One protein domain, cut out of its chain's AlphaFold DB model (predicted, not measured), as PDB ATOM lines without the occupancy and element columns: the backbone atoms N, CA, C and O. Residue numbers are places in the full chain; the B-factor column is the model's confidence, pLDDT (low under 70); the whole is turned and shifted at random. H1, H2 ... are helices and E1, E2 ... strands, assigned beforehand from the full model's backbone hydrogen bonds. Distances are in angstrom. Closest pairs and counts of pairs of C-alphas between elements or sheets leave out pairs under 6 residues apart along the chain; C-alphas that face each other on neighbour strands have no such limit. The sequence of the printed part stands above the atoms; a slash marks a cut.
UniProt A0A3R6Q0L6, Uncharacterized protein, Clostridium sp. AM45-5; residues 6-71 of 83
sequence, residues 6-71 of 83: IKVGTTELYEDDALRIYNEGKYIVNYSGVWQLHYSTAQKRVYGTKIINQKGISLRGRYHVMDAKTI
ATOM      1  N   ILE A   6     -30.272 -35.338 -35.140       94.31
ATOM      2  CA  ILE A   6     -30.082 -34.038 -35.784       94.31
ATOM      3  C   ILE A   6     -28.715 -33.456 -35.413       94.31
ATOM      4  O   ILE A   6     -28.178 -33.732 -34.340       94.31
ATOM      5  N   LYS A   7     -28.162 -32.618 -36.296       95.44
ATOM      6  CA  LYS A   7     -26.913 -31.889 -36.046       95.44
ATOM      7  C   LYS A   7     -27.190 -30.413 -35.791       95.44
ATOM      8  O   LYS A   7     -27.823 -29.750 -36.609       95.44
ATOM      9  N   VAL A   8     -26.662 -29.900 -34.684       95.12
ATOM     10  CA  VAL A   8     -26.639 -28.476 -34.330       95.12
ATOM     11  C   VAL A   8     -25.176 -28.062 -34.197       95.12
ATOM     12  O   VAL A   8     -24.509 -28.340 -33.199       95.12
ATOM     13  N   GLY A   9     -24.628 -27.468 -35.258       89.56
ATOM     14  CA  GLY A   9     -23.183 -27.300 -35.389       89.56
ATOM     15  C   GLY A   9     -22.465 -28.651 -35.394       89.56
ATOM     16  O   GLY A   9     -22.755 -29.509 -36.223       89.56
ATOM     17  N   THR A  10     -21.533 -28.841 -34.458       91.62
ATOM     18  CA  THR A  10     -20.826 -30.117 -34.250       91.62
ATOM     19  C   THR A  10     -21.502 -31.023 -33.219       91.62
ATOM     20  O   THR A  10     -20.956 -32.073 -32.894       91.62
ATOM     21  N   THR A  11     -22.640 -30.610 -32.655       95.25
ATOM     22  CA  THR A  11     -23.367 -31.372 -31.636       95.25
ATOM     23  C   THR A  11     -24.411 -32.267 -32.297       95.25
ATOM     24  O   THR A  11     -25.217 -31.790 -33.096       95.25
ATOM     25  N   GLU A  12     -24.414 -33.549 -31.944       95.88
ATOM     26  CA  GLU A  12     -25.441 -34.516 -32.337       95.88
ATOM     27  C   GLU A  12     -26.456 -34.680 -31.201       95.88
ATOM     28  O   GLU A  12     -26.075 -34.868 -30.046       95.88
ATOM     29  N   LEU A  13     -27.745 -34.575 -31.527       95.62
ATOM     30  CA  LEU A  13     -28.859 -34.708 -30.586       95.62
ATOM     31  C   LEU A  13     -29.872 -35.705 -31.135       95.62
ATOM     32  O   LEU A  13     -30.123 -35.722 -32.342       95.62
ATOM     33  N   TYR A  14     -30.510 -36.474 -30.258       96.19
ATOM     34  CA  TYR A  14     -31.741 -37.158 -30.638       96.19
ATOM     35  C   TYR A  14     -32.848 -36.127 -30.898       96.19
ATOM     36  O   TYR A  14     -32.907 -35.087 -30.240       96.19
ATOM     37  N   GLU A  15     -33.720 -36.403 -31.866       94.94
ATOM     38  CA  GLU A  15     -34.798 -35.486 -32.268       94.94
ATOM     39  C   GLU A  15     -35.724 -35.119 -31.094       94.94
ATOM     40  O   GLU A  15     -36.055 -33.945 -30.934       94.94
ATOM     41  N   ASP A  16     -36.042 -36.079 -30.219       95.31
ATOM     42  CA  ASP A  16     -36.856 -35.845 -29.016       95.31
ATOM     43  C   ASP A  16     -36.167 -34.902 -28.017       95.31
ATOM     44  O   ASP A  16     -36.804 -34.007 -27.457       95.31
ATOM     45  N   ASP A  17     -34.850 -35.050 -27.826       96.69
ATOM     46  CA  ASP A  17     -34.071 -34.158 -26.963       96.69
ATOM     47  C   ASP A  17     -34.025 -32.746 -27.543       96.69
ATOM     48  O   ASP A  17     -34.215 -31.770 -26.821       96.69
ATOM     49  N   ALA A  18     -33.824 -32.621 -28.855       96.81
ATOM     50  CA  ALA A  18     -33.830 -31.327 -29.522       96.81
ATOM     51  C   ALA A  18     -35.195 -30.632 -29.434       96.81
ATOM     52  O   ALA A  18     -35.250 -29.423 -29.209       96.81
ATOM     53  N   LEU A  19     -36.291 -31.383 -29.579       96.94
ATOM     54  CA  LEU A  19     -37.646 -30.855 -29.434       96.94
ATOM     55  C   LEU A  19     -37.916 -30.393 -28.002       96.94
ATOM     56  O   LEU A  19     -38.453 -29.304 -27.806       96.94
ATOM     57  N   ARG A  20     -37.491 -31.176 -27.006       97.69
ATOM     58  CA  ARG A  20     -37.578 -30.784 -25.598       97.69
ATOM     59  C   ARG A  20     -36.790 -29.499 -25.324       97.69
ATOM     60  O   ARG A  20     -37.341 -28.576 -24.741       97.69
ATOM     61  N   ILE A  21     -35.544 -29.406 -25.788       97.62
ATOM     62  CA  ILE A  21     -34.690 -28.218 -25.612       97.62
ATOM     63  C   ILE A  21     -35.311 -26.979 -26.270       97.62
ATOM     64  O   ILE A  21     -35.318 -25.911 -25.661       97.62
ATOM     65  N   TYR A  22     -35.861 -27.126 -27.481       97.25
ATOM     66  CA  TYR A  22     -36.598 -26.063 -28.167       97.25
ATOM     67  C   TYR A  22     -37.810 -25.592 -27.350       97.25
ATOM     68  O   TYR A  22     -37.960 -24.396 -27.121       97.25
ATOM     69  N   ASN A  23     -38.642 -26.522 -26.874       96.94
ATOM     70  CA  ASN A  23     -39.835 -26.199 -26.087       96.94
ATOM     71  C   ASN A  23     -39.493 -25.559 -24.733       96.94
ATOM     72  O   ASN A  23     -40.243 -24.722 -24.245       96.94
ATOM     73  N   GLU A  24     -38.361 -25.935 -24.135       97.12
ATOM     74  CA  GLU A  24     -37.834 -25.321 -22.911       97.12
ATOM     75  C   GLU A  24     -37.188 -23.942 -23.158       97.12
ATOM     76  O   GLU A  24     -36.721 -23.322 -22.207       97.12
ATOM     77  N   GLY A  25     -37.109 -23.463 -24.408       96.12
ATOM     78  CA  GLY A  25     -36.490 -22.176 -24.743       96.12
ATOM     79  C   GLY A  25     -34.981 -22.125 -24.477       96.12
ATOM     80  O   GLY A  25     -34.419 -21.046 -24.297       96.12
ATOM     81  N   LYS A  26     -34.314 -23.284 -24.419       97.81
ATOM     82  CA  LYS A  26     -32.890 -23.389 -24.075       97.81
ATOM     83  C   LYS A  26     -31.993 -23.375 -25.307       97.81
ATOM     84  O   LYS A  26     -32.401 -23.662 -26.434       97.81
ATOM     85  N   TYR A  27     -30.722 -23.093 -25.061       97.81
ATOM     86  CA  TYR A  27     -29.680 -23.007 -26.072       97.81
ATOM     87  C   TYR A  27     -28.713 -24.178 -25.962       97.81
ATOM     88  O   TYR A  27     -28.482 -24.723 -24.880       97.81
ATOM     89  N   ILE A  28     -28.088 -24.518 -27.087       98.12
ATOM     90  CA  ILE A  28     -26.944 -25.427 -27.129       98.12
ATOM     91  C   ILE A  28     -25.665 -24.602 -27.117       98.12
ATOM     92  O   ILE A  28     -25.414 -23.798 -28.013       98.12
ATOM     93  N   VAL A  29     -24.824 -24.844 -26.119       97.69
ATOM     94  CA  VAL A  29     -23.520 -24.202 -25.967       97.69
ATOM     95  C   VAL A  29     -22.443 -25.243 -26.211       97.69
ATOM     96  O   VAL A  29     -22.401 -26.263 -25.528       97.69
ATOM     97  N   ASN A  30     -21.567 -25.011 -27.184       96.88
ATOM     98  CA  ASN A  30     -20.398 -25.855 -27.419       96.88
ATOM     99  C   ASN A  30     -19.138 -25.000 -27.597       96.88
ATOM    100  O   ASN A  30     -19.194 -23.771 -27.586       96.88
ATOM    101  N   TYR A  31     -17.989 -25.647 -27.811       95.94
ATOM    102  CA  TYR A  31     -16.708 -24.947 -27.956       95.94
ATOM    103  C   TYR A  31     -16.734 -23.873 -29.049       95.94
ATOM    104  O   TYR A  31     -15.930 -22.951 -29.003       95.94
ATOM    105  N   SER A  32     -17.609 -23.997 -30.050       95.69
ATOM    106  CA  SER A  32     -17.681 -23.071 -31.179       95.69
ATOM    107  C   SER A  32     -18.614 -21.876 -30.960       95.69
ATOM    108  O   SER A  32     -18.623 -20.991 -31.821       95.69
ATOM    109  N   GLY A  33     -19.422 -21.874 -29.897       96.44
ATOM    110  CA  GLY A  33     -20.369 -20.804 -29.594       96.44
ATOM    111  C   GLY A  33     -21.731 -21.292 -29.104       96.44
ATOM    112  O   GLY A  33     -21.893 -22.445 -28.692       96.44
ATOM    113  N   VAL A  34     -22.712 -20.393 -29.186       97.69
ATOM    114  CA  VAL A  34     -24.093 -20.609 -28.730       97.69
ATOM    115  C   VAL A  34     -25.023 -20.769 -29.927       97.69
ATOM    116  O   VAL A  34     -24.953 -20.006 -30.896       97.69
ATOM    117  N   TRP A  35     -25.902 -21.760 -29.844       98.12
ATOM    118  CA  TRP A  35     -26.861 -22.130 -30.873       98.12
ATOM    119  C   TRP A  35     -28.284 -22.068 -30.323       98.12
ATOM    120  O   TRP A  35     -28.581 -22.664 -29.287       98.12
ATOM    121  N   GLN A  36     -29.165 -21.388 -31.050       97.75
ATOM    122  CA  GLN A  36     -30.600 -21.369 -30.788       97.75
ATOM    123  C   GLN A  36     -31.288 -22.457 -31.606       97.75
ATOM    124  O   GLN A  36     -30.939 -22.671 -32.769       97.75
ATOM    125  N   LEU A  37     -32.253 -23.146 -30.999       97.50
ATOM    126  CA  LEU A  37     -33.059 -24.153 -31.678       97.50
ATOM    127  C   LEU A  37     -34.341 -23.518 -32.219       97.50
ATOM    128  O   LEU A  37     -34.924 -22.628 -31.604       97.50
ATOM    129  N   HIS A  38     -34.784 -24.013 -33.368       97.12
ATOM    130  CA  HIS A  38     -36.001 -23.597 -34.054       97.12
ATOM    131  C   HIS A  38     -36.751 -24.825 -34.566       97.12
ATOM    132  O   HIS A  38     -36.130 -25.836 -34.900       97.12
ATOM    133  N   TYR A  39     -38.072 -24.725 -34.706       97.06
ATOM    134  CA  TYR A  39     -38.889 -25.775 -35.308       97.06
ATOM    135  C   TYR A  39     -39.332 -25.392 -36.724       97.06
ATOM    136  O   TYR A  39     -39.990 -24.374 -36.934       97.06
ATOM    137  N   SER A  40     -38.996 -26.220 -37.715       96.12
ATOM    138  CA  SER A  40     -39.507 -26.082 -39.080       96.12
ATOM    139  C   SER A  40     -40.823 -26.837 -39.213       96.12
ATOM    140  O   SER A  40     -40.835 -28.068 -39.215       96.12
ATOM    141  N   THR A  41     -41.928 -26.114 -39.389       95.38
ATOM    142  CA  THR A  41     -43.252 -26.712 -39.632       95.38
ATOM    143  C   THR A  41     -43.305 -27.468 -40.958       95.38
ATOM    144  O   THR A  41     -43.822 -28.581 -41.008       95.38
ATOM    145  N   ALA A  42     -42.700 -26.916 -42.015       96.06
ATOM    146  CA  ALA A  42     -42.651 -27.533 -43.342       96.06
ATOM    147  C   ALA A  42     -41.901 -28.875 -43.343       96.06
ATOM    148  O   ALA A  42     -42.321 -29.827 -43.993       96.06
ATOM    149  N   GLN A  43     -40.795 -28.956 -42.599       92.12
ATOM    150  CA  GLN A  43     -39.955 -30.158 -42.533       92.12
ATOM    151  C   GLN A  43     -40.267 -31.037 -41.314       92.12
ATOM    152  O   GLN A  43     -39.638 -32.082 -41.149       92.12
ATOM    153  N   LYS A  44     -41.206 -30.601 -40.462       92.75
ATOM    154  CA  LYS A  44     -41.587 -31.218 -39.184       92.75
ATOM    155  C   LYS A  44     -40.384 -31.608 -38.319       92.75
ATOM    156  O   LYS A  44     -40.356 -32.698 -37.759       92.75
ATOM    157  N   ARG A  45     -39.368 -30.741 -38.244       93.56
ATOM    158  CA  ARG A  45     -38.113 -31.040 -37.534       93.56
ATOM    159  C   ARG A  45     -37.494 -29.817 -36.878       93.56
ATOM    160  O   ARG A  45     -37.649 -28.695 -37.363       93.56
ATOM    161  N   VAL A  46     -36.720 -30.068 -35.828       96.75
ATOM    162  CA  VAL A  46     -35.889 -29.057 -35.175       96.75
ATOM    163  C   VAL A  46     -34.587 -28.849 -35.953       96.75
ATOM    164  O   VAL A  46     -34.012 -29.795 -36.495       96.75
ATOM    165  N   TYR A  47     -34.118 -27.608 -36.006       96.44
ATOM    166  CA  TYR A  47     -32.803 -27.233 -36.522       96.44
ATOM    167  C   TYR A  47     -32.189 -26.139 -35.646       96.44
ATOM    168  O   TYR A  47     -32.885 -25.518 -34.845       96.44
ATOM    169  N   GLY A  48     -30.882 -25.917 -35.777       96.69
ATOM    170  CA  GLY A  48     -30.174 -24.921 -34.980       96.69
ATOM    171  C   GLY A  48     -29.502 -23.840 -35.816       96.69
ATOM    172  O   GLY A  48     -28.932 -24.125 -36.870       96.69
ATOM    173  N   THR A  49     -29.511 -22.619 -35.291       97.44
ATOM    174  CA  THR A  49     -28.799 -21.459 -35.836       97.44
ATOM    175  C   THR A  49     -27.740 -21.019 -34.839       97.44
ATOM    176  O   THR A  49     -28.027 -20.886 -33.651       97.44
ATOM    177  N   LYS A  50     -26.506 -20.779 -35.293       97.56
ATOM    178  CA  LYS A  50     -25.487 -20.172 -34.431       97.56
ATOM    179  C   LYS A  50     -25.823 -18.695 -34.247       97.56
ATOM    180  O   LYS A  50     -25.884 -17.970 -35.235       97.56
ATOM    181  N   ILE A  51     -25.990 -18.270 -32.999       97.12
ATOM    182  CA  ILE A  51     -26.346 -16.886 -32.657       97.12
ATOM    183  C   ILE A  51     -25.204 -16.125 -31.979       97.12
ATOM    184  O   ILE A  51     -25.136 -14.908 -32.093       97.12
ATOM    185  N   ILE A  52     -24.265 -16.829 -31.335       96.12
ATOM    186  CA  ILE A  52     -23.050 -16.230 -30.765       96.12
ATOM    187  C   ILE A  52     -21.840 -17.001 -31.282       96.12
ATOM    188  O   ILE A  52     -21.745 -18.219 -31.116       96.12
ATOM    189  N   ASN A  53     -20.903 -16.287 -31.907       95.31
ATOM    190  CA  ASN A  53     -19.671 -16.849 -32.456       95.31
ATOM    191  C   ASN A  53     -18.471 -16.571 -31.544       95.31
ATOM    192  O   ASN A  53     -17.581 -15.797 -31.888       95.31
ATOM    193  N   GLN A  54     -18.445 -17.227 -30.386       93.62
ATOM    194  CA  GLN A  54     -17.356 -17.119 -29.420       93.62
ATOM    195  C   GLN A  54     -16.821 -18.504 -29.080       93.62
ATOM    196  O   GLN A  54     -17.561 -19.396 -28.663       93.62
ATOM    197  N   LYS A  55     -15.518 -18.698 -29.293       94.06
ATOM    198  CA  LYS A  55     -14.869 -19.980 -29.025       94.06
ATOM    199  C   LYS A  55     -14.490 -20.107 -27.554       94.06
ATOM    200  O   LYS A  55     -14.109 -19.127 -26.928       94.06
ATOM    201  N   GLY A  56     -14.519 -21.334 -27.041       93.62
ATOM    202  CA  GLY A  56     -14.024 -21.649 -25.698       93.62
ATOM    203  C   GLY A  56     -15.025 -21.450 -24.560       93.62
ATOM    204  O   GLY A  56     -14.621 -21.582 -23.413       93.62
ATOM    205  N   ILE A  57     -16.309 -21.199 -24.854       92.62
ATOM    206  CA  ILE A  57     -17.365 -21.144 -23.822       92.62
ATOM    207  C   ILE A  57     -17.496 -22.501 -23.109       92.62
ATOM    208  O   ILE A  57     -17.662 -22.565 -21.897       92.62
ATOM    209  N   SER A  58     -17.374 -23.603 -23.857       93.25
ATOM    210  CA  SER A  58     -17.261 -24.956 -23.304       93.25
ATOM    211  C   SER A  58     -15.954 -25.623 -23.728       93.25
ATOM    212  O   SER A  58     -15.322 -25.227 -24.709       93.25
ATOM    213  N   LEU A  59     -15.578 -26.704 -23.038       93.25
ATOM    214  CA  LEU A  59     -14.480 -27.576 -23.466       93.25
ATOM    215  C   LEU A  59     -14.787 -28.239 -24.822       93.25
ATOM    216  O   LEU A  59     -15.943 -28.508 -25.162       93.25
ATOM    217  N   ARG A  60     -13.734 -28.542 -25.596       93.19
ATOM    218  CA  ARG A  60     -13.850 -29.278 -26.869       93.19
ATOM    219  C   ARG A  60     -14.484 -30.654 -26.649       93.19
ATOM    220  O   ARG A  60     -14.223 -31.308 -25.645       93.19
ATOM    221  N   GLY A  61     -15.309 -31.084 -27.604       90.88
ATOM    222  CA  GLY A  61     -16.013 -32.370 -27.546       90.88
ATOM    223  C   GLY A  61     -17.164 -32.422 -26.536       90.88
ATOM    224  O   GLY A  61     -17.800 -33.461 -26.405       90.88
ATOM    225  N   ARG A  62     -17.450 -31.319 -25.834       93.44
ATOM    226  CA  ARG A  62     -18.591 -31.198 -24.926       93.44
ATOM    227  C   ARG A  62     -19.578 -30.165 -25.442       93.44
ATOM    228  O   ARG A  62     -19.197 -29.206 -26.117       93.44
ATOM    229  N   TYR A  63     -20.836 -30.364 -25.079       96.38
ATOM    230  CA  TYR A  63     -21.870 -29.353 -25.189       96.38
ATOM    231  C   TYR A  63     -22.654 -29.278 -23.881       96.38
ATOM    232  O   TYR A  63     -22.650 -30.218 -23.085       96.38
ATOM    233  N   HIS A  64     -23.328 -28.156 -23.686       97.25
ATOM    234  CA  HIS A  64     -24.232 -27.915 -22.578       97.25
ATOM    235  C   HIS A  64     -25.561 -27.390 -23.109       97.25
ATOM    236  O   HIS A  64     -25.617 -26.780 -24.179       97.25
ATOM    237  N   VAL A  65     -26.617 -27.627 -22.340       97.88
ATOM    238  CA  VAL A  65     -27.935 -27.034 -22.553       97.88
ATOM    239  C   VAL A  65     -28.128 -25.990 -21.460       97.88
ATOM    240  O   VAL A  65     -28.054 -26.341 -20.284       97.88
ATOM    241  N   MET A  66     -28.324 -24.728 -21.832       97.25
ATOM    242  CA  MET A  66     -28.363 -23.607 -20.883       97.25
ATOM    243  C   MET A  66     -29.490 -22.631 -21.230       97.25
ATOM    244  O   MET A  66     -29.858 -22.498 -22.398       97.25
ATOM    245  N   ASP A  67     -30.038 -21.963 -20.218       97.44
ATOM    246  CA  ASP A  67     -30.945 -20.826 -20.403       97.44
ATOM    247  C   ASP A  67     -30.178 -19.535 -20.753       97.44
ATOM    248  O   ASP A  67     -28.950 -19.461 -20.637       97.44
ATOM    249  N   ALA A  68     -30.913 -18.518 -21.214       96.62
ATOM    250  CA  ALA A  68     -30.353 -17.224 -21.605       96.62
ATOM    251  C   ALA A  68     -29.597 -16.542 -20.456       96.62
ATOM    252  O   ALA A  68     -28.502 -16.029 -20.671       96.62
ATOM    253  N   LYS A  69     -30.150 -16.589 -19.236       96.50
ATOM    254  CA  LYS A  69     -29.566 -15.951 -18.053       96.50
ATOM    255  C   LYS A  69     -28.188 -16.529 -17.735       96.50
ATOM    256  O   LYS A  69     -27.230 -15.783 -17.590       96.50
ATOM    257  N   THR A  70     -28.071 -17.853 -17.688       96.75
ATOM    258  CA  THR A  70     -26.805 -18.551 -17.426       96.75
ATOM    259  C   THR A  70     -25.750 -18.189 -18.468       96.75
ATOM    260  O   THR A  70     -24.587 -17.983 -18.132       96.75
ATOM    261  N   ILE A  71     -26.143 -18.088 -19.739       96.44
ATOM    262  CA  ILE A  71     -25.223 -17.706 -20.814       96.44
ATOM    263  C   ILE A  71     -24.801 -16.243 -20.675       96.44
ATOM    264  O   ILE A  71     -23.610 -15.964 -20.765       96.44
TER     265      ILE A  71
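What this domain is: This is residues 6 to 71 of the 83 residues of an uncharacterized protein of Clostridium sp. AM45-5 (UniProt A0A3R6Q0L6). A strongly twisted sheet of four strands, E5, E4, E3 and E6, makes the body, its length drawn out by the long hairpin E4 and E5. The small hairpin E1 and E2 packs on it, chiefly on E5, and helix H1 packs beside E4 and E5, while the short H2 only grazes the sheet. The printed part has 66 residues with two named helices and six named strands, in the order E1 E2 H1 E3 E4 E5 E6 H2; both sheets, E5 E4 E3 E6 and E1 E2, are antiparallel, and the class is mixed, helices and strands. It is compact, with a radius of gyration of the C-alphas of 11.2 A and spans of 34 by 23 by 17 A.

How they stand to each other: In the large sheet, E4, residues 33 to 40, and E3, residues 27 to 30, are inner strands; E5, residues 45 to 52, and E6, residues 63 to 66, are edge strands. From edge to edge the strands' lines turn by 90 degrees. E3, E4 and E5 form a meander, each strand the antiparallel neighbour of the one before; with E6, the antiparallel neighbour of E3, they form a Greek key. E4 and E5 are a hairpin at 150 degrees, with N 38 and O 47 2.8 A apart, within hydrogen-bond range. E3 and E4 are a hairpin at 139 degrees, with N 35 and O 28 at 2.8 A. E3 and E6 stand at 150 degrees, with N 64 and O 29 at 2.8 A. E1, residues 6 to 8, and E2, residues 11 to 14, are a hairpin at 147 degrees, with N 6 and O 13 at 2.8 A. The closest C-alphas of E1 and E5 are those of Val 8 and Gly 48, 5.1 A apart; E2 and E5 are apart. H1, residues 15 to 23, is on the large sheet but at the sheet's level, at a height of 2.3 A, beside the strands; its closest C-alpha pair with E4 is Tyr 22 and Leu 37, 5.3 A, and with E5 Leu 19 and Val 46, 6.3 A. H2, residues 68 to 71, only grazes that sheet; its C-alpha 68 is 7.3 A from C-alpha 27, the closest pair of H2 and E3. In H1 each O i to N i+4 pair is within hydrogen-bond range; H2 is too short for such a pair.

Where its parts are: E4 is 22.0 A long from first to last C-alpha and E5 22.2 A; H1 is 12.2 A, E2 10.2 A, E3 9.8 A, E6 9.7 A, E1 6.7 A and H2 5.2 A. E1 begins at C-alpha 6 (-30.082, -34.038, -35.784), E4 begins at C-alpha 33 (-20.369, -20.804, -29.594), and H2 ends at C-alpha 71 (-25.223, -17.706, -20.814).

The domain as a whole: The C-alphas farthest apart, those of Ala 42 and Leu 59, are 34.5 A apart. The printed part has no cut. The link from E5 to E6, ten residues, is short; the other links are tight. The mean pLDDT of the printed part is 95.8, and no printed residue is under 70.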